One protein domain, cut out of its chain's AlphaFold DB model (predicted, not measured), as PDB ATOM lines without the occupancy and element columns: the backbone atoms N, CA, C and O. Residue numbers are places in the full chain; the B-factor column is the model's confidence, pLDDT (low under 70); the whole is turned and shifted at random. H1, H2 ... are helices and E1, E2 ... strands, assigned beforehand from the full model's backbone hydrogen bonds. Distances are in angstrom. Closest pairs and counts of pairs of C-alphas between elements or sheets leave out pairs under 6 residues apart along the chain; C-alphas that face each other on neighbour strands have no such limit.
ATOM      1  N   GLY A  45     -16.245-109.408 -90.901       88.25
ATOM      2  CA  GLY A  45     -14.854-109.822 -90.786       88.25
ATOM      3  C   GLY A  45     -13.874-108.646 -90.701       88.25
ATOM      4  O   GLY A  45     -14.242-107.494 -90.935       88.25
ATOM      5  N   PRO A  46     -12.621-108.936 -90.321       89.81
ATOM      6  CA  PRO A  46     -11.608-107.925 -90.024       89.81
ATOM      7  C   PRO A  46     -10.882-107.374 -91.256       89.81
ATOM      8  O   PRO A  46     -10.154-106.388 -91.139       89.81
ATOM      9  N   LEU A  47     -11.058-108.005 -92.418       92.38
ATOM     10  CA  LEU A  47     -10.529-107.574 -93.707       92.38
ATOM     11  C   LEU A  47     -11.672-107.513 -94.728       92.38
ATOM     12  O   LEU A  47     -12.605-108.314 -94.625       92.38
ATOM     13  N   PRO A  48     -11.621-106.592 -95.704       90.31
ATOM     14  CA  PRO A  48     -12.577-106.581 -96.803       90.31
ATOM     15  C   PRO A  48     -12.456-107.853 -97.645       90.31
ATOM     16  O   PRO A  48     -11.364-108.196 -98.090       90.31
ATOM     17  N   GLU A  49     -13.587-108.502 -97.891       89.75
ATOM     18  CA  GLU A  49     -13.724-109.644 -98.794       89.75
ATOM     19  C   GLU A  49     -14.816-109.317 -99.816       89.75
ATOM     20  O   GLU A  49     -15.816-108.668 -99.485       89.75
ATOM     21  N   HIS A  50     -14.624-109.743-101.063       90.75
ATOM     22  CA  HIS A  50     -15.631-109.558-102.104       90.75
ATOM     23  C   HIS A  50     -16.789-110.530-101.905       90.75
ATOM     24  O   HIS A  50     -16.601-111.747-101.874       90.75
ATOM     25  N   TYR A  51     -17.995-109.979-101.861       89.62
ATOM     26  CA  TYR A  51     -19.232-110.736-101.943       89.62
ATOM     27  C   TYR A  51     -20.096-110.131-103.039       89.62
ATOM     28  O   TYR A  51     -20.187-108.909-103.164       89.62
ATOM     29  N   GLU A  52     -20.753-110.988-103.808       89.31
ATOM     30  CA  GLU A  52     -21.712-110.546-104.807       89.31
ATOM     31  C   GLU A  52     -22.941-109.915-104.128       89.31
ATOM     32  O   GLU A  52     -23.331-110.332-103.023       89.31
ATOM     33  N   PRO A  53     -23.581-108.924-104.782       86.38
ATOM     34  CA  PRO A  53     -24.860-108.391-104.340       86.38
ATOM     35  C   PRO A  53     -25.883-109.506-104.153       86.38
ATOM     36  O   PRO A  53     -25.807-110.568-104.779       86.38
ATOM     37  N   VAL A  54     -26.868-109.266-103.282       83.62
ATOM     38  CA  VAL A  54     -27.824-110.323-102.939       83.62
ATOM     39  C   VAL A  54     -28.605-110.815-104.153       83.62
ATOM     40  O   VAL A  54     -28.841-112.018-104.278       83.62
ATOM     41  N   GLU A  55     -28.901-109.898-105.064       84.12
ATOM     42  CA  GLU A  55     -29.350-110.183-106.413       84.12
ATOM     43  C   GLU A  55     -28.202-109.893-107.378       84.12
ATOM     44  O   GLU A  55     -27.898-108.737-107.669       84.12
ATOM     45  N   SER A  56     -27.546-110.947-107.862       85.38
ATOM     46  CA  SER A  56     -26.470-110.830-108.846       85.38
ATOM     47  C   SER A  56     -26.827-111.607-110.117       85.38
ATOM     48  O   SER A  56     -27.375-112.713-110.026       85.38
ATOM     49  N   PRO A  57     -26.524-111.063-111.312       83.81
ATOM     50  CA  PRO A  57     -26.725-111.757-112.583       83.81
ATOM     51  C   PRO A  57     -25.665-112.841-112.846       83.81
ATOM     52  O   PRO A  57     -25.757-113.544-113.860       83.81
ATOM     53  N   VAL A  58     -24.654-112.950-111.973       84.19
ATOM     54  CA  VAL A  58     -23.509-113.859-112.086       84.19
ATOM     55  C   VAL A  58     -23.196-114.541-110.751       84.19
ATOM     56  O   VAL A  58     -23.555-114.073-109.672       84.19
ATOM     57  N   THR A  59     -22.501-115.670-110.823       84.12
ATOM     58  CA  THR A  59     -21.951-116.362-109.652       84.12
ATOM     59  C   THR A  59     -20.548-115.851-109.323       84.12
ATOM     60  O   THR A  59     -19.782-115.535-110.233       84.12
ATOM     61  N   SER A  60     -20.200-115.808-108.038       83.19
ATOM     62  CA  SER A  60     -18.888-115.386-107.543       83.19
ATOM     63  C   SER A  60     -17.776-116.279-108.098       83.19
ATOM     64  O   SER A  60     -17.893-117.505-108.113       83.19
ATOM     65  N   ILE A  61     -16.687-115.650-108.541       84.38
ATOM     66  CA  ILE A  61     -15.487-116.327-109.059       84.38
ATOM     67  C   ILE A  61     -14.442-116.505-107.948       84.38
ATOM     68  O   ILE A  61     -13.665-117.456-107.968       84.38
ATOM     69  N   MET A  62     -14.402-115.586-106.976       83.56
ATOM     70  CA  MET A  62     -13.303-115.507-106.008       83.56
ATOM     71  C   MET A  62     -13.475-116.453-104.820       83.56
ATOM     72  O   MET A  62     -12.496-117.008-104.326       83.56
ATOM     73  N   SER A  63     -14.709-116.659-104.363       84.62
ATOM     74  CA  SER A  63     -14.978-117.473-103.181       84.62
ATOM     75  C   SER A  63     -16.234-118.323-103.359       84.62
ATOM     76  O   SER A  63     -17.123-118.014-104.150       84.62
ATOM     77  N   LYS A  64     -16.323-119.417-102.589       86.81
ATOM     78  CA  LYS A  64     -17.522-120.275-102.550       86.81
ATOM     79  C   LYS A  64     -18.733-119.567-101.930       86.81
ATOM     80  O   LYS A  64     -19.858-120.032-102.084       86.81
ATOM     81  N   GLN A  65     -18.501-118.485-101.190       87.31
ATOM     82  CA  GLN A  65     -19.538-117.716-100.522       87.31
ATOM     83  C   GLN A  65     -20.049-116.638-101.485       87.31
ATOM     84  O   GLN A  65     -19.372-115.645-101.718       87.31
ATOM     85  N   GLN A  66     -21.250-116.832-102.038       85.50
ATOM     86  CA  GLN A  66     -21.823-115.904-103.021       85.50
ATOM     87  C   GLN A  66     -22.102-114.523-102.408       85.50
ATOM     88  O   GLN A  66     -21.503-113.533-102.810       85.50
ATOM     89  N   ASN A  67     -23.011-114.463-101.435       87.88
ATOM     90  CA  ASN A  67     -23.478-113.216-100.831       87.88
ATOM     91  C   ASN A  67     -22.828-113.049 -99.457       87.88
ATOM     92  O   ASN A  67     -22.475-114.042 -98.809       87.88
ATOM     93  N   ASN A  68     -22.801-111.819 -98.947       88.25
ATOM     94  CA  ASN A  68     -22.377-111.565 -97.574       88.25
ATOM     95  C   ASN A  68     -23.211-112.430 -96.586       88.25
ATOM     96  O   ASN A  68     -24.442-112.297 -96.554       88.25
ATOM     97  N   PRO A  69     -22.574-113.318 -95.791       86.38
ATOM     98  CA  PRO A  69     -23.269-114.275 -94.925       86.38
ATOM     99  C   PRO A  69     -24.056-113.619 -93.787       86.38
ATOM    100  O   PRO A  69     -24.996-114.216 -93.270       86.38
ATOM    101  N   VAL A  70     -23.692-112.394 -93.404       87.69
ATOM    102  CA  VAL A  70     -24.322-111.647 -92.307       87.69
ATOM    103  C   VAL A  70     -25.149-110.456 -92.813       87.69
ATOM    104  O   VAL A  70     -25.538-109.597 -92.023       87.69
ATOM    105  N   ALA A  71     -25.438-110.398 -94.121       83.50
ATOM    106  CA  ALA A  71     -26.350-109.405 -94.686       83.50
ATOM    107  C   ALA A  71     -27.737-109.496 -94.035       83.50
ATOM    108  O   ALA A  71     -28.278-110.586 -93.820       83.50
ATOM    109  N   ALA A  72     -28.337-108.342 -93.758       82.75
ATOM    110  CA  ALA A  72     -29.644-108.281 -93.134       82.75
ATOM    111  C   ALA A  72     -30.734-108.622 -94.154       82.75
ATOM    112  O   ALA A  72     -31.018-107.855 -95.076       82.75
ATOM    113  N   ARG A  73     -31.363-109.784 -93.971       80.12
ATOM    114  CA  ARG A  73     -32.504-110.225 -94.777       80.12
ATOM    115  C   ARG A  73     -33.787-110.041 -93.984       80.12
ATOM    116  O   ARG A  73     -33.921-110.567 -92.877       80.12
ATOM    117  N   TYR A  74     -34.722-109.296 -94.556       76.12
ATOM    118  CA  TYR A  74     -36.033-109.084 -93.959       76.12
ATOM    119  C   TYR A  74     -36.959-110.272 -94.284       76.12
ATOM    120  O   TYR A  74     -36.632-111.135 -95.093       76.12
ATOM    121  N   LYS A  75     -38.095-110.387 -93.593       68.31
ATOM    122  CA  LYS A  75     -39.104-111.431 -93.844       68.31
ATOM    123  C   LYS A  75     -40.419-110.766 -94.236       68.31
ATOM    124  O   LYS A  75     -40.785-109.762 -93.633       68.31
ATOM    125  N   GLY A  76     -41.134-111.342 -95.201       69.50
ATOM    126  CA  GLY A  76     -42.452-110.872 -95.644       69.50
ATOM    127  C   GLY A  76     -42.562-110.722 -97.162       69.50
ATOM    128  O   GLY A  76     -41.606-110.977 -97.890       69.50
ATOM    129  N   GLU A  77     -43.734-110.282 -97.627       61.75
ATOM    130  CA  GLU A  77     -44.050-110.076 -99.054       61.75
ATOM    131  C   GLU A  77     -43.065-109.125 -99.762       61.75
ATOM    132  O   GLU A  77     -42.753-109.329-100.930       61.75
ATOM    133  N   PHE A  78     -42.517-108.141 -99.037       57.72
ATOM    134  CA  PHE A  78     -41.539-107.163 -99.541       57.72
ATOM    135  C   PHE A  78     -40.092-107.682 -99.604       57.72
ATOM    136  O   PHE A  78     -39.198-106.958-100.029       57.72
ATOM    137  N   SER A  79     -39.843-108.924 -99.175       63.34
ATOM    138  CA  SER A  79     -38.514-109.548 -99.200       63.34
ATOM    139  C   SER A  79     -38.388-110.628-100.280       63.34
ATOM    140  O   SER A  79     -37.563-111.539-100.154       63.34
ATOM    141  N   LYS A  80     -39.217-110.564-101.330       67.19
ATOM    142  CA  LYS A  80     -39.044-111.410-102.514       67.19
ATOM    143  C   LYS A  80     -37.750-110.991-103.200       67.19
ATOM    144  O   LYS A  80     -37.612-109.844-103.602       67.19
ATOM    145  N   LEU A  81     -36.815-111.927-103.268       73.19
ATOM    146  CA  LEU A  81     -35.542-111.754-103.947       73.19
ATOM    147  C   LEU A  81     -35.553-112.610-105.195       73.19
ATOM    148  O   LEU A  81     -35.990-113.767-105.156       73.19
ATOM    149  N   ALA A  82     -35.056-112.053-106.284       71.38
ATOM    150  CA  ALA A  82     -34.802-112.826-107.475       71.38
ATOM    151  C   ALA A  82     -33.679-113.842-107.209       71.38
ATOM    152  O   ALA A  82     -32.729-113.592-106.460       71.38
ATOM    153  N   GLN A  83     -33.801-115.028-107.807       71.88
ATOM    154  CA  GLN A  83     -32.756-116.039-107.711       71.88
ATOM    155  C   GLN A  83     -31.476-115.523-108.384       71.88
ATOM    156  O   GLN A  83     -31.530-114.893-109.443       71.88
ATOM    157  N   THR A  84     -30.319-115.806-107.785       77.00
ATOM    158  CA  THR A  84     -29.015-115.497-108.385       77.00
ATOM    159  C   THR A  84     -28.931-116.083-109.793       77.00
ATOM    160  O   THR A  84     -29.257-117.252-109.995       77.00
ATOM    161  N   ALA A  85     -28.493-115.267-110.754       73.69
ATOM    162  CA  ALA A  85     -28.441-115.599-112.177       73.69
ATOM    163  C   ALA A  85     -29.791-116.038-112.792       73.69
ATOM    164  O   ALA A  85     -29.808-116.824-113.741       73.69
ATOM    165  N   SER A  86     -30.918-115.520-112.282       77.12
ATOM    166  CA  SER A  86     -32.239-115.786-112.862       77.12
ATOM    167  C   SER A  86     -32.316-115.333-114.333       77.12
ATOM    168  O   SER A  86     -31.989-114.179-114.631       77.12
ATOM    169  N   PRO A  87     -32.796-116.188-115.259       77.25
ATOM    170  CA  PRO A  87     -33.051-115.801-116.648       77.25
ATOM    171  C   PRO A  87     -34.096-114.688-116.787       77.25
ATOM    172  O   PRO A  87     -34.055-113.928-117.751       77.25
ATOM    173  N   ASP A  88     -35.009-114.573-115.819       82.88
ATOM    174  CA  ASP A  88     -36.136-113.639-115.873       82.88
ATOM    175  C   ASP A  88     -35.730-112.189-115.603       82.88
ATOM    176  O   ASP A  88     -36.533-111.285-115.816       82.88
ATOM    177  N   SER A  89     -34.520-111.945-115.094       84.38
ATOM    178  CA  SER A  89     -33.996-110.609-114.782       84.38
ATOM    179  C   SER A  89     -32.499-110.540-115.093       84.38
ATOM    180  O   SER A  89     -31.668-110.620-114.188       84.38
ATOM    181  N   PRO A  90     -32.132-110.442-116.383       85.19
ATOM    182  CA  PRO A  90     -30.744-110.577-116.816       85.19
ATOM    183  C   PRO A  90     -29.907-109.300-116.649       85.19
ATOM    184  O   PRO A  90     -28.682-109.367-116.765       85.19
ATOM    185  N   TYR A  91     -30.537-108.148-116.405       88.56
ATOM    186  CA  TYR A  91     -29.882-106.843-116.439       88.56
ATOM    187  C   TYR A  91     -29.604-106.294-115.041       88.56
ATOM    188  O   TYR A  91     -30.414-106.476-114.134       88.56
ATOM    189  N   ILE A  92     -28.502-105.555-114.878       90.19
ATOM    190  CA  ILE A  92     -28.204-104.837-113.631       90.19
ATOM    191  C   ILE A  92     -28.927-103.495-113.659       90.19
ATOM    192  O   ILE A  92     -28.697-102.684-114.551       90.19
ATOM    193  N   ALA A  93     -29.749-103.217-112.658       89.50
ATOM    194  CA  ALA A  93     -30.314-101.901-112.419       89.50
ATOM    195  C   ALA A  93     -29.563-101.153-111.317       89.50
ATOM    196  O   ALA A  93     -29.104-101.719-110.323       89.50
ATOM    197  N   THR A  94     -29.472 -99.837-111.497       90.88
ATOM    198  CA  THR A  94     -28.924 -98.918-110.507       90.88
ATOM    199  C   THR A  94     -29.773 -97.660-110.415       90.88
ATOM    200  O   THR A  94     -30.213 -97.105-111.428       90.88
ATOM    201  N   THR A  95     -29.998 -97.175-109.193       90.19
ATOM    202  CA  THR A  95     -30.680 -95.895-108.988       90.19
ATOM    203  C   THR A  95     -29.680 -94.748-108.924       90.19
ATOM    204  O   THR A  95     -28.631 -94.861-108.286       90.19
ATOM    205  N   HIS A  96     -29.964 -93.609-109.553       90.06
ATOM    206  CA  HIS A  96     -29.042 -92.468-109.547       90.06
ATOM    207  C   HIS A  96     -29.752 -91.120-109.489       90.06
ATOM    208  O   HIS A  96     -30.975 -91.026-109.396       90.06
ATOM    209  N   ARG A  97     -28.932 -90.069-109.457       89.94
ATOM    210  CA  ARG A  97     -29.358 -88.690-109.299       89.94
ATOM    211  C   ARG A  97     -29.128 -87.892-110.585       89.94
ATOM    212  O   ARG A  97     -28.155 -88.134-111.286       89.94
ATOM    213  N   LEU A  98     -30.024 -86.952-110.836       85.81
ATOM    214  CA  LEU A  98     -30.030 -85.933-111.871       85.81
ATOM    215  C   LEU A  98     -29.952 -84.569-111.181       85.81
ATOM    216  O   LEU A  98     -30.374 -84.420-110.030       85.81
ATOM    217  N   VAL A  99     -29.380 -83.586-111.863       88.06
ATOM    218  CA  VAL A  99     -29.070 -82.271-111.278       88.06
ATOM    219  C   VAL A  99     -30.350 -81.475-110.997       88.06
ATOM    220  O   VAL A  99     -30.423 -80.706-110.045       88.06
ATOM    221  N   GLU A 100     -31.382 -81.713-111.794       84.75
ATOM    222  CA  GLU A 100     -32.654 -80.995-111.842       84.75
ATOM    223  C   GLU A 100     -33.610 -81.358-110.699       84.75
ATOM    224  O   GLU A 100     -34.597 -80.659-110.442       84.75
ATOM    225  N   HIS A 101     -33.358 -82.475-110.014       85.38
ATOM    226  CA  HIS A 101     -34.257 -83.002-108.998       85.38
ATOM    227  C   HIS A 101     -33.550 -83.341-107.689       85.38
ATOM    228  O   HIS A 101     -32.401 -83.784-107.641       85.38
ATOM    229  N   TYR A 102     -34.294 -83.176-106.595       85.94
ATOM    230  CA  TYR A 102     -33.800 -83.357-105.235       85.94
ATOM    231  C   TYR A 102     -34.552 -84.480-104.511       85.94
ATOM    232  O   TYR A 102     -35.780 -84.458-104.445       85.94
ATOM    233  N   GLN A 103     -33.816 -85.429-103.914       87.31
ATOM    234  CA  GLN A 103     -34.362 -86.553-103.125       87.31
ATOM    235  C   GLN A 103     -35.418 -87.369-103.902       87.31
ATOM    236  O   GLN A 103     -35.179 -87.746-105.038       87.31
ATOM    237  N   SER A 104     -36.596 -87.608-103.320       81.31
ATOM    238  CA  SER A 104     -37.772 -88.217-103.959       81.31
ATOM    239  C   SER A 104     -38.543 -87.244-104.863       81.31
ATOM    240  O   SER A 104     -39.719 -87.448-105.171       81.31
ATOM    241  N   GLY A 105     -37.943 -86.101-105.195       81.62
ATOM    242  CA  GLY A 105     -38.536 -85.044-106.002       81.62
ATOM    243  C   GLY A 105     -39.704 -84.310-105.343       81.62
ATOM    244  O   GLY A 105     -40.341 -83.512-106.014       81.62
ATOM    245  N   ALA A 106     -40.014 -84.536-104.062       81.44
ATOM    246  CA  ALA A 106     -41.201 -83.956-103.416       81.44
ATOM    247  C   ALA A 106     -41.258 -82.416-103.496       81.44
ATOM    248  O   ALA A 106     -42.332 -81.840-103.632       81.44
ATOM    249  N   VAL A 107     -40.103 -81.749-103.456       84.12
ATOM    250  CA  VAL A 107     -40.014 -80.291-103.633       84.12
ATOM    251  C   VAL A 107     -39.923 -79.938-105.118       84.12
ATOM    252  O   VAL A 107     -40.723 -79.162-105.628       84.12
ATOM    253  N   THR A 108     -38.984 -80.552-105.842       83.25
ATOM    254  CA  THR A 108     -38.635 -80.158-107.215       83.25
ATOM    255  C   THR A 108     -39.689 -80.530-108.257       83.25
ATOM    256  O   THR A 108     -39.776 -79.860-109.278       83.25
ATOM    257  N   ARG A 109     -40.535 -81.538-108.003       79.62
ATOM    258  CA  ARG A 109     -41.668 -81.909-108.874       79.62
ATOM    259  C   ARG A 109     -42.847 -80.940-108.781       79.62
ATOM    260  O   ARG A 109     -43.728 -80.988-109.632       79.62
ATOM    261  N   ASN A 110     -42.873 -80.080-107.765       81.19
ATOM    262  CA  ASN A 110     -43.865 -79.014-107.625       81.19
ATOM    263  C   ASN A 110     -43.356 -77.670-108.176       81.19
ATOM    264  O   ASN A 110     -44.106 -76.698-108.226       81.19
ATOM    265  N   CYS A 111     -42.099 -77.606-108.619       82.56
ATOM    266  CA  CYS A 111     -41.533 -76.434-109.272       82.56
ATOM    267  C   CYS A 111     -41.707 -76.552-110.788       82.56
ATOM    268  O   CYS A 111     -41.094 -77.421-111.405       82.56
ATOM    269  N   LEU A 112     -42.485 -75.647-111.389       83.06
ATOM    270  CA  LEU A 112     -42.793 -75.654-112.828       83.06
ATOM    271  C   LEU A 112     -41.533 -75.733-113.701       83.06
ATOM    272  O   LEU A 112     -41.408 -76.655-114.494       83.06
ATOM    273  N   MET A 113     -40.555 -74.850-113.474       84.00
ATOM    274  CA  MET A 113     -39.323 -74.802-114.277       84.00
ATOM    275  C   MET A 113     -38.528 -76.116-114.252       84.00
ATOM    276  O   MET A 113     -37.946 -76.515-115.254       84.00
ATOM    277  N   LEU A 114     -38.488 -76.796-113.102       82.06
ATOM    278  CA  LEU A 114     -37.750 -78.053-112.950       82.06
ATOM    279  C   LEU A 114     -38.549 -79.239-113.502       82.06
ATOM    280  O   LEU A 114     -37.970 -80.154-114.081       82.06
ATOM    281  N   ALA A 115     -39.874 -79.214-113.343       77.62
ATOM    282  CA  ALA A 115     -40.774 -80.212-113.908       77.62
ATOM    283  C   ALA A 115     -40.831 -80.141-115.447       77.62
ATOM    284  O   ALA A 115     -40.972 -81.176-116.092       77.62
ATOM    285  N   GLU A 116     -40.688 -78.948-116.031       81.44
ATOM    286  CA  GLU A 116     -40.593 -78.753-117.482       81.44
ATOM    287  C   GLU A 116     -39.258 -79.225-118.065       81.44
ATOM    288  O   GLU A 116     -39.239 -79.723-119.187       81.44
ATOM    289  N   LEU A 117     -38.149 -79.087-117.325       81.75
ATOM    290  CA  LEU A 117     -36.820 -79.458-117.823       81.75
ATOM    291  C   LEU A 117     -36.617 -80.980-117.872       81.75
ATOM    292  O   LEU A 117     -35.972 -81.486-118.789       81.75
ATOM    293  N   MET A 118     -37.217 -81.713-116.927       76.31
ATOM    294  CA  MET A 118     -37.225 -83.179-116.912       76.31
ATOM    295  C   MET A 118     -38.650 -83.738-116.719       76.31
ATOM    296  O   MET A 118     -38.989 -84.262-115.653       76.31
ATOM    297  N   PRO A 119     -39.508 -83.671-117.750       68.69
ATOM    298  CA  PRO A 119     -40.835 -84.256-117.694       68.69
ATOM    299  C   PRO A 119     -40.742 -85.757-118.014       68.69
ATOM    300  O   PRO A 119     -40.077 -86.120-118.979       68.69
ATOM    301  N   VAL A 120     -41.442 -86.615-117.251       60.97
ATOM    302  CA  VAL A 120     -42.025 -87.939-117.634       60.97
ATOM    303  C   VAL A 120     -41.877 -89.074-116.599       60.97
ATOM    304  O   VAL A 120     -40.882 -89.216-115.902       60.97
ATOM    305  N   ARG A 121     -42.956 -89.879-116.589       54.94
ATOM    306  CA  ARG A 121     -43.361 -91.105-115.871       54.94
ATOM    307  C   ARG A 121     -42.490 -92.355-116.079       54.94
ATOM    308  O   ARG A 121     -41.850 -92.514-117.111       54.94
ATOM    309  N   LEU A 122     -42.641 -93.331-115.171       44.31
ATOM    310  CA  LEU A 122     -42.066 -94.694-115.205       44.31
ATOM    311  C   LEU A 122     -42.636 -95.619-116.319       44.31
ATOM    312  O   LEU A 122     -42.777 -96.824-116.153       44.31
ATOM    313  N   SER A 123     -42.964 -95.062-117.481       51.06
ATOM    314  CA  SER A 123     -42.915 -95.757-118.772       51.06
ATOM    315  C   SER A 123     -41.813 -95.048-119.541       51.06
ATOM    316  O   SER A 123     -42.059 -94.178-120.376       51.06
ATOM    317  N   VAL A 124     -40.589 -95.292-119.077       53.50
ATOM    318  CA  VAL A 124     -39.434 -94.446-119.352       53.50
ATOM    319  C   VAL A 124     -39.193 -94.441-120.854       53.50
ATOM    320  O   VAL A 124     -39.018 -95.495-121.469       53.50
ATOM    321  N   LYS A 125     -39.176 -93.252-121.462       52.84
ATOM    322  CA  LYS A 125     -38.579 -93.088-122.784       52.84
ATOM    323  C   LYS A 125     -37.133 -93.553-122.648       52.84
ATOM    324  O   LYS A 125     -36.332 -92.870-122.017       52.84
ATOM    325  N   VAL A 126     -36.831 -94.744-123.162       65.69
ATOM    326  CA  VAL A 126     -35.497 -95.333-123.044       65.69
ATOM    327  C   VAL A 126     -34.525 -94.398-123.748       65.69
ATOM    328  O   VAL A 126     -34.587 -94.224-124.966       65.69
ATOM    329  N   ASN A 127     -33.662 -93.753-122.968       65.94
ATOM    330  CA  ASN A 127     -32.592 -92.938-123.504       65.94
ATOM    331  C   ASN A 127     -31.365 -93.831-123.674       65.94
ATOM    332  O   ASN A 127     -30.673 -94.141-122.705       65.94
ATOM    333  N   VAL A 128     -31.136 -94.291-124.902       76.38
ATOM    334  CA  VAL A 128     -29.963 -95.103-125.228       76.38
ATOM    335  C   VAL A 128     -28.763 -94.170-125.300       76.38
ATOM    336  O   VAL A 128     -28.551 -93.474-126.292       76.38
ATOM    337  N   MET A 129     -27.998 -94.123-124.211       73.06
ATOM    338  CA  MET A 129     -26.817 -93.277-124.107       73.06
ATOM    339  C   MET A 129     -25.543 -94.090-124.356       73.06
ATOM    340  O   MET A 129     -25.407 -95.177-123.804       73.06
ATOM    341  N   PRO A 130     -24.545 -93.542-125.071       81.94
ATOM    342  CA  PRO A 130     -23.258 -94.213-125.285       81.94
ATOM    343  C   PRO A 130     -22.375 -94.266-124.023       81.94
ATOM    344  O   PRO A 130     -21.307 -94.879-124.036       81.94
ATOM    345  N   ILE A 131     -22.788 -93.577-122.953       85.44
ATOM    346  CA  ILE A 131     -22.039 -93.450-121.698       85.44
ATOM    347  C   ILE A 131     -22.103 -94.751-120.888       85.44
ATOM    348  O   ILE A 131     -21.096 -95.160-120.313       85.44
ATOM    349  N   LEU A 132     -23.265 -95.409-120.855       83.38
ATOM    350  CA  LEU A 132     -23.424 -96.712-120.214       83.38
ATOM    351  C   LEU A 132     -23.054 -97.798-121.218       83.38
ATOM    352  O   LEU A 132     -23.738 -97.994-122.219       83.38
ATOM    353  N   LYS A 133     -21.946 -98.485-120.947       86.81
ATOM    354  CA  LYS A 133     -21.481 -99.615-121.748       86.81
ATOM    355  C   LYS A 133     -21.727-100.917-120.992       86.81
ATOM    356  O   LYS A 133     -21.583-100.919-119.766       86.81
ATOM    357  N   PRO A 134     -22.052-102.012-121.693       88.12
ATOM    358  CA  PRO A 134     -22.102-103.326-121.076       88.12
ATOM    359  C   PRO A 134     -20.754-103.693-120.446       88.12
ATOM    360  O   PRO A 134     -19.687-103.317-120.946       88.12
ATOM    361  N   LEU A 135     -20.805-104.432-119.344       88.31
ATOM    362  CA  LEU A 135     -19.629-104.964-118.669       88.31
ATOM    363  C   LEU A 135     -19.454-106.437-119.026       88.31
ATOM    364  O   LEU A 135     -20.410-107.208-119.002       88.31
ATOM    365  N   LYS A 136     -18.218-106.847-119.313       88.25
ATOM    366  CA  LYS A 136     -17.876-108.265-119.449       88.25
ATOM    367  C   LYS A 136     -17.519-108.825-118.078       88.25
ATOM    368  O   LYS A 136     -16.474-108.481-117.533       88.25
ATOM    369  N   VAL A 137     -18.381-109.679-117.538       84.62
ATOM    370  CA  VAL A 137     -18.214-110.323-116.231       84.62
ATOM    371  C   VAL A 137     -18.382-111.825-116.415       84.62
ATOM    372  O   VAL A 137     -19.422-112.274-116.885       84.62
ATOM    373  N   ASN A 138     -17.365-112.609-116.050       81.50
ATOM    374  CA  ASN A 138     -17.379-114.071-116.196       81.50
ATOM    375  C   ASN A 138     -17.715-114.542-117.630       81.50
ATOM    376  O   ASN A 138     -18.611-115.357-117.824       81.50
ATOM    377  N   GLU A 139     -17.075-113.932-118.638       83.25
ATOM    378  CA  GLU A 139     -17.330-114.164-120.078       83.25
ATOM    379  C   GLU A 139     -18.751-113.808-120.565       83.25
ATOM    380  O   GLU A 139     -19.021-113.851-121.765       83.25
ATOM    381  N   LYS A 140     -19.637-113.367-119.665       82.19
ATOM    382  CA  LYS A 140     -20.980-112.880-119.967       82.19
ATOM    383  C   LYS A 140     -20.963-111.367-120.132       82.19
ATOM    384  O   LYS A 140     -20.374-110.637-119.336       82.19
ATOM    385  N   GLU A 141     -21.633-110.889-121.168       87.50
ATOM    386  CA  GLU A 141     -21.916-109.469-121.322       87.50
ATOM    387  C   GLU A 141     -23.151-109.122-120.487       87.50
ATOM    388  O   GLU A 141     -24.216-109.722-120.644       87.50
ATOM    389  N   VAL A 142     -22.981-108.203-119.540       87.25
ATOM    390  CA  VAL A 142     -24.020-107.772-118.609       87.25
ATOM    391  C   VAL A 142     -24.292-106.293-118.834       87.25
ATOM    392  O   VAL A 142     -23.400-105.452-118.700       87.25
ATOM    393  N   GLU A 143     -25.532-105.970-119.185       90.25
ATOM    394  CA  GLU A 143     -25.953-104.590-119.413       90.25
ATOM    395  C   GLU A 143     -26.392-103.915-118.109       90.25
ATOM    396  O   GLU A 143     -26.883-104.564-117.178       90.25
ATOM    397  N   ILE A 144     -26.214-102.593-118.063       89.44
ATOM    398  CA  ILE A 144     -26.556-101.754-116.915       89.44
ATOM    399  C   ILE A 144     -27.664-100.781-117.305       89.44
ATOM    400  O   ILE A 144     -27.569-100.069-118.304       89.44
ATOM    401  N   ILE A 145     -28.678-100.694-116.452       88.88
ATOM    402  CA  ILE A 145     -29.825 -99.808-116.576       88.88
ATOM    403  C   ILE A 145     -29.765 -98.782-115.447       88.88
ATOM    404  O   ILE A 145     -29.858 -99.111-114.265       88.88
ATOM    405  N   GLY A 146     -29.631 -97.511-115.815       87.31
ATOM    406  CA  GLY A 146     -29.723 -96.400-114.873       87.31
ATOM    407  C   GLY A 146     -31.154 -95.886-114.764       87.31
ATOM    408  O   GLY A 146     -31.708 -95.413-115.752       87.31
ATOM    409  N   SER A 147     -31.724 -95.892-113.559       85.81
ATOM    410  CA  SER A 147     -33.044 -95.310-113.284       85.81
ATOM    411  C   SER A 147     -32.948 -94.160-112.270       85.81
ATOM    412  O   SER A 147     -32.437 -94.357-111.165       85.81
ATOM    413  N   PRO A 148     -33.394 -92.936-112.588       86.19
ATOM    414  CA  PRO A 148     -33.512 -91.884-111.585       86.19
ATOM    415  C   PRO A 148     -34.682 -92.157-110.621       86.19
ATOM    416  O   PRO A 148     -35.747 -92.611-111.029       86.19
ATOM    417  N   TRP A 149     -34.517 -91.842-109.334       85.19
ATOM    418  CA  TRP A 149     -35.484 -92.189-108.269       85.19
ATOM    419  C   TRP A 149     -36.373 -91.015-107.808       85.19
ATOM    420  O   TRP A 149     -36.894 -91.003-106.695       85.19
ATOM    421  N   TYR A 150     -36.540 -90.002-108.658       83.25
ATOM    422  CA  TYR A 150     -37.186 -88.733-108.300       83.25
ATOM    423  C   TYR A 150     -38.700 -88.714-108.420       83.25
ATOM    424  O   TYR A 150     -39.323 -87.767-107.947       83.25
ATOM    425  N   TRP A 151     -39.290 -89.695-109.096       81.12
ATOM    426  CA  TRP A 151     -40.724 -89.711-109.356       81.12
ATOM    427  C   TRP A 151     -41.507 -90.354-108.218       81.12
ATOM    428  O   TRP A 151     -41.003 -91.152-107.429       81.12
ATOM    429  N   GLY A 152     -42.761 -89.937-108.124       77.56
ATOM    430  CA  GLY A 152     -43.717 -90.406-107.141       77.56
ATOM    431  C   GLY A 152     -45.134 -90.067-107.588       77.56
ATOM    432  O   GLY A 152     -45.354 -89.286-108.518       77.56
ATOM    433  N   TYR A 153     -46.108 -90.656-106.908       80.81
ATOM    434  CA  TYR A 153     -47.504 -90.696-107.344       80.81
ATOM    435  C   TYR A 153     -48.261 -89.353-107.273       80.81
ATOM    436  O   TYR A 153     -49.418 -89.281-107.671       80.81
ATOM    437  N   GLN A 154     -47.628 -88.283-106.783       76.88
ATOM    438  CA  GLN A 154     -48.231 -86.957-106.585       76.88
ATOM    439  C   GLN A 154     -47.314 -85.837-107.085       76.88
ATOM    440  O   GLN A 154     -46.101 -85.942-106.926       76.88
ATOM    441  N   GLY A 155     -47.872 -84.748-107.620       75.56
ATOM    442  CA  GLY A 155     -47.139 -83.570-108.109       75.56
ATOM    443  C   GLY A 155     -47.501 -83.220-109.555       75.56
ATOM    444  O   GLY A 155     -48.377 -83.852-110.141       75.56
ATOM    445  N   LEU A 156     -46.811 -82.236-110.141       74.88
ATOM    446  CA  LEU A 156     -47.084 -81.766-111.512       74.88
ATOM    447  C   LEU A 156     -46.782 -82.830-112.582       74.88
ATOM    448  O   LEU A 156     -47.410 -82.855-113.636       74.88
ATOM    449  N   ALA A 157     -45.843 -83.733-112.293       70.31
ATOM    450  CA  ALA A 157     -45.516 -84.892-113.114       70.31
ATOM    451  C   ALA A 157     -45.588 -86.170-112.252       70.31
ATOM    452  O   ALA A 157     -44.566 -86.587-111.688       70.31
ATOM    453  N   PRO A 158     -46.780 -86.779-112.087       70.25
ATOM    454  CA  PRO A 158     -46.923 -88.013-111.319       70.25
ATOM    455  C   PRO A 158     -46.249 -89.173-112.056       70.25
ATOM    456  O   PRO A 158     -46.307 -89.219-113.279       70.25
ATOM    457  N   GLY A 159     -45.640 -90.115-111.336       74.00
ATOM    458  CA  GLY A 159     -45.040 -91.340-111.880       74.00
ATOM    459  C   GLY A 159     -44.635 -92.317-110.774       74.00
ATOM    460  O   GLY A 159     -44.554 -91.924-109.617       74.00
ATOM    461  N   SER A 160     -44.400 -93.587-111.097       74.56
ATOM    462  CA  SER A 160     -43.951 -94.571-110.098       74.56
ATOM    463  C   SER A 160     -42.527 -94.285-109.611       74.56
ATOM    464  O   SER A 160     -41.763 -93.590-110.286       74.56
ATOM    465  N   THR A 161     -42.164 -94.820-108.444       78.31
ATOM    466  CA  THR A 161     -40.824 -94.638-107.872       78.31
ATOM    467  C   THR A 161     -39.897 -95.776-108.287       78.31
ATOM    468  O   THR A 161     -40.315 -96.924-108.407       78.31
ATOM    469  N   ALA A 162     -38.609 -95.483-108.471       81.56
ATOM    470  CA  ALA A 162     -37.614 -96.524-108.737       81.56
ATOM    471  C   ALA A 162     -37.464 -97.505-107.558       81.56
ATOM    472  O   ALA A 162     -37.024 -98.634-107.757       81.56
ATOM    473  N   ASN A 163     -37.872 -97.097-106.352       83.88
ATOM    474  CA  ASN A 163     -37.829 -97.948-105.164       83.88
ATOM    475  C   ASN A 163     -38.843 -99.100-105.210       83.88
ATOM    476  O   ASN A 163     -38.707-100.043-104.438       83.88
ATOM    477  N   ASP A 164     -39.815 -99.066-106.126       82.25
ATOM    478  CA  ASP A 164     -40.719-100.201-106.341       82.25
ATOM    479  C   ASP A 164     -39.968-101.420-106.921       82.25
ATOM    480  O   ASP A 164     -40.450-102.545-106.821       82.25
ATOM    481  N   LEU A 165     -38.780-101.208-107.508       81.81
ATOM    482  CA  LEU A 165     -37.922-102.256-108.079       81.81
ATOM    483  C   LEU A 165     -36.805-102.718-107.134       81.81
ATOM    484  O   LEU A 165     -36.146-103.712-107.415       81.81
ATOM    485  N   THR A 166     -36.528-101.973-106.064       84.38
ATOM    486  CA  THR A 166     -35.326-102.194-105.249       84.38
ATOM    487  C   THR A 166     -35.575-103.259-104.183       84.38
ATOM    488  O   THR A 166     -36.599-103.183-103.496       84.38
ATOM    489  N   PRO A 167     -34.651-104.213-103.981       83.62
ATOM    490  CA  PRO A 167     -34.825-105.263-102.995       83.62
ATOM    491  C   PRO A 167     -34.724-104.707-101.574       83.62
ATOM    492  O   PRO A 167     -33.861-103.893-101.238       83.62
ATOM    493  N   CYS A 168     -35.577-105.210-100.685       82.19
ATOM    494  CA  CYS A 168     -35.512-104.874 -99.269       82.19
ATOM    495  C   CYS A 168     -34.462-105.763 -98.579       82.19
ATOM    496  O   CYS A 168     -34.800-106.734 -97.904       82.19
ATOM    497  N   VAL A 169     -33.177-105.459 -98.783       83.81
ATOM    498  CA  VAL A 169     -32.023-106.150 -98.173       83.81
ATOM    499  C   VAL A 169     -31.068-105.114 -97.624       83.81
ATOM    500  O   VAL A 169     -30.690-104.219 -98.365       83.81
ATOM    501  N   GLY A 170     -30.666-105.248 -96.360       84.69
ATOM    502  CA  GLY A 170     -29.762-104.308 -95.703       84.69
ATOM    503  C   GLY A 170     -28.309-104.775 -95.665       84.69
ATOM    504  O   GLY A 170     -28.024-105.969 -95.518       84.69
ATOM    505  N   ASP A 171     -27.384-103.818 -95.695       86.94
ATOM    506  CA  ASP A 171     -26.002-104.052 -95.275       86.94
ATOM    507  C   ASP A 171     -25.956-104.588 -93.833       86.94
ATOM    508  O   ASP A 171     -26.731-104.190 -92.963       86.94
ATOM    509  N   ALA A 172     -25.011-105.481 -93.558       86.06
ATOM    510  CA  ALA A 172     -24.880-106.142 -92.266       86.06
ATOM    511  C   ALA A 172     -24.611-105.170 -91.105       86.06
ATOM    512  O   ALA A 172     -25.078-105.376 -89.977       86.06
ATOM    513  N   ASN A 173     -23.833-104.112 -91.352       86.38
ATOM    514  CA  ASN A 173     -23.404-103.186 -90.306       86.38
ATOM    515  C   ASN A 173     -24.426-102.065 -90.118       86.38
ATOM    516  O   ASN A 173     -24.813-101.777 -88.987       86.38
ATOM    517  N   THR A 174     -24.867-101.469 -91.224       85.56
ATOM    518  CA  THR A 174     -25.663-100.235 -91.240       85.56
ATOM    519  C   THR A 174     -27.152-100.453 -91.480       85.56
ATOM    520  O   THR A 174     -27.931 -99.528 -91.272       85.56
ATOM    521  N   MET A 175     -27.564-101.654 -91.906       85.62
ATOM    522  CA  MET A 175     -28.937-101.983 -92.314       85.62
ATOM    523  C   MET A 175     -29.451-101.167 -93.512       85.62
ATOM    524  O   MET A 175     -30.633-101.264 -93.849       85.62
ATOM    525  N   ILE A 176     -28.587-100.376 -94.162       86.69
ATOM    526  CA  ILE A 176     -28.948 -99.542 -95.310       86.69
ATOM    527  C   ILE A 176     -29.308-100.453 -96.485       86.69
ATOM    528  O   ILE A 176     -28.523-101.360 -96.780       86.69
ATOM    529  N   PRO A 177     -30.455-100.231 -97.153       86.06
ATOM    530  CA  PRO A 177     -30.861-101.106 -98.237       86.06
ATOM    531  C   PRO A 177     -30.005-101.001 -99.504       86.06
ATOM    532  O   PRO A 177     -29.389 -99.968 -99.780       86.06
ATOM    533  N   GLU A 178     -30.011-102.072-100.297       85.12
ATOM    534  CA  GLU A 178     -29.318-102.148-101.582       85.12
ATOM    535  C   GLU A 178     -30.104-101.421-102.687       85.12
ATOM    536  O   GLU A 178     -31.144-101.878-103.157       85.12
ATOM    537  N   TYR A 179     -29.584-100.271-103.118       88.50
ATOM    538  CA  TYR A 179     -30.193 -99.424-104.152       88.50
ATOM    539  C   TYR A 179     -29.305 -99.241-105.388       88.50
ATOM    540  O   TYR A 179     -29.684 -98.526-106.325       88.50
ATOM    541  N   LYS A 180     -28.086 -99.792-105.372       90.50
ATOM    542  CA  LYS A 180     -27.055 -99.497-106.372       90.50
ATOM    543  C   LYS A 180     -26.753-100.668-107.284       90.50
ATOM    544  O   LYS A 180     -26.366-100.400-108.420       90.50
ATOM    545  N   ALA A 181     -26.974-101.894-106.830       88.31
ATOM    546  CA  ALA A 181     -26.854-103.084-107.651       88.31
ATOM    547  C   ALA A 181     -27.969-104.084-107.317       88.31
ATOM    548  O   ALA A 181     -27.935-104.755-106.290       88.31
ATOM    549  N   PHE A 182     -28.953-104.176-108.204       88.94
ATOM    550  CA  PHE A 182     -30.022-105.174-108.162       88.94
ATOM    551  C   PHE A 182     -30.351-105.616-109.587       88.94
ATOM    552  O   PHE A 182     -29.894-104.984-110.543       88.94
ATOM    553  N   ILE A 183     -31.097-106.707-109.757       89.19
ATOM    554  CA  ILE A 183     -31.399-107.227-111.096       89.19
ATOM    555  C   ILE A 183     -32.804-106.848-111.544       89.19
ATOM    556  O   ILE A 183     -33.720-106.719-110.737       89.19
ATOM    557  N   CYS A 184     -32.985-106.649-112.845       87.31
ATOM    558  CA  CYS A 184     -34.292-106.349-113.412       87.31
ATOM    559  C   CYS A 184     -34.433-106.879-114.841       87.31
ATOM    560  O   CYS A 184     -33.475-107.346-115.466       87.31
ATOM    561  N   ASN A 185     -35.655-106.778-115.357       87.56
ATOM    562  CA  ASN A 185     -35.977-107.043-116.747       87.56
ATOM    563  C   ASN A 185     -36.609-105.812-117.392       87.56
ATOM    564  O   ASN A 185     -37.326-105.056-116.734       87.56
ATOM    565  N   ILE A 186     -36.378-105.642-118.690       83.69
ATOM    566  CA  ILE A 186     -37.020-104.609-119.497       83.69
ATOM    567  C   ILE A 186     -37.813-105.290-120.599       83.69
ATOM    568  O   ILE A 186     -37.288-106.082-121.376       83.69
TER     569      ILE A 186
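AT A GLANCE: This is residues 45 to 186 of the 197 residues of the protein "Formate dehydrogenase-O major subunit" of Pelotomaculum sp. PtaB.Bin117 (UniProt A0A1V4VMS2). The model has little regular structure: mostly long loops round a small sheet of E4, E1 and E5, with H1 toward one end and residues 45 to 90 and the hairpin of E2 and E3 toward the other. The 142 printed residues hold 26 in named elements, a mixed class, in the order E1 H1 E2 E3 E4 E5. The elongated outline spans 52 by 33 by 29 A, only just compact, close to loose, with a radius of gyration of the C-alphas of 17.0 A.

HOW THE PARTS SIT: E1, residues 91 to 96, is the inner strand of a mixed sheet. Its neighbours are E4, residues 144 to 148, parallel (N 145 and O 92, 2.8 A), and E5, residues 182 to 184, antiparallel (N 93 and O 182, 2.8 A). H1, residues 112 to 117, is not on this sheet; its O i to N i+4 pairs are within hydrogen-bond range. E2, residues 135 to 137, and E3, residues 140 to 142, form an antiparallel hairpin (N 142 and O 135, 2.8 A), and E3 runs on into E4 at 13 degrees.

IN THESE COORDINATES: E1 measures 16.0 A from C-alpha 91 at (-29.882, -106.843, -116.439), H1 8.7 A, E2 and E3 6.1 A each, E4 13.2 A, and E5 6.9 A to C-alpha 184 at (-34.292, -106.349, -113.412).

THE WHOLE: The farthest C-alphas, of Lys 64 and Leu 112, are 52.3 A apart. The printed part has no cut; links E1 to H1, H1 to E2 and E4 to E5 are long. Residues 75 to 80 and 119 to 127 have pLDDT under 70.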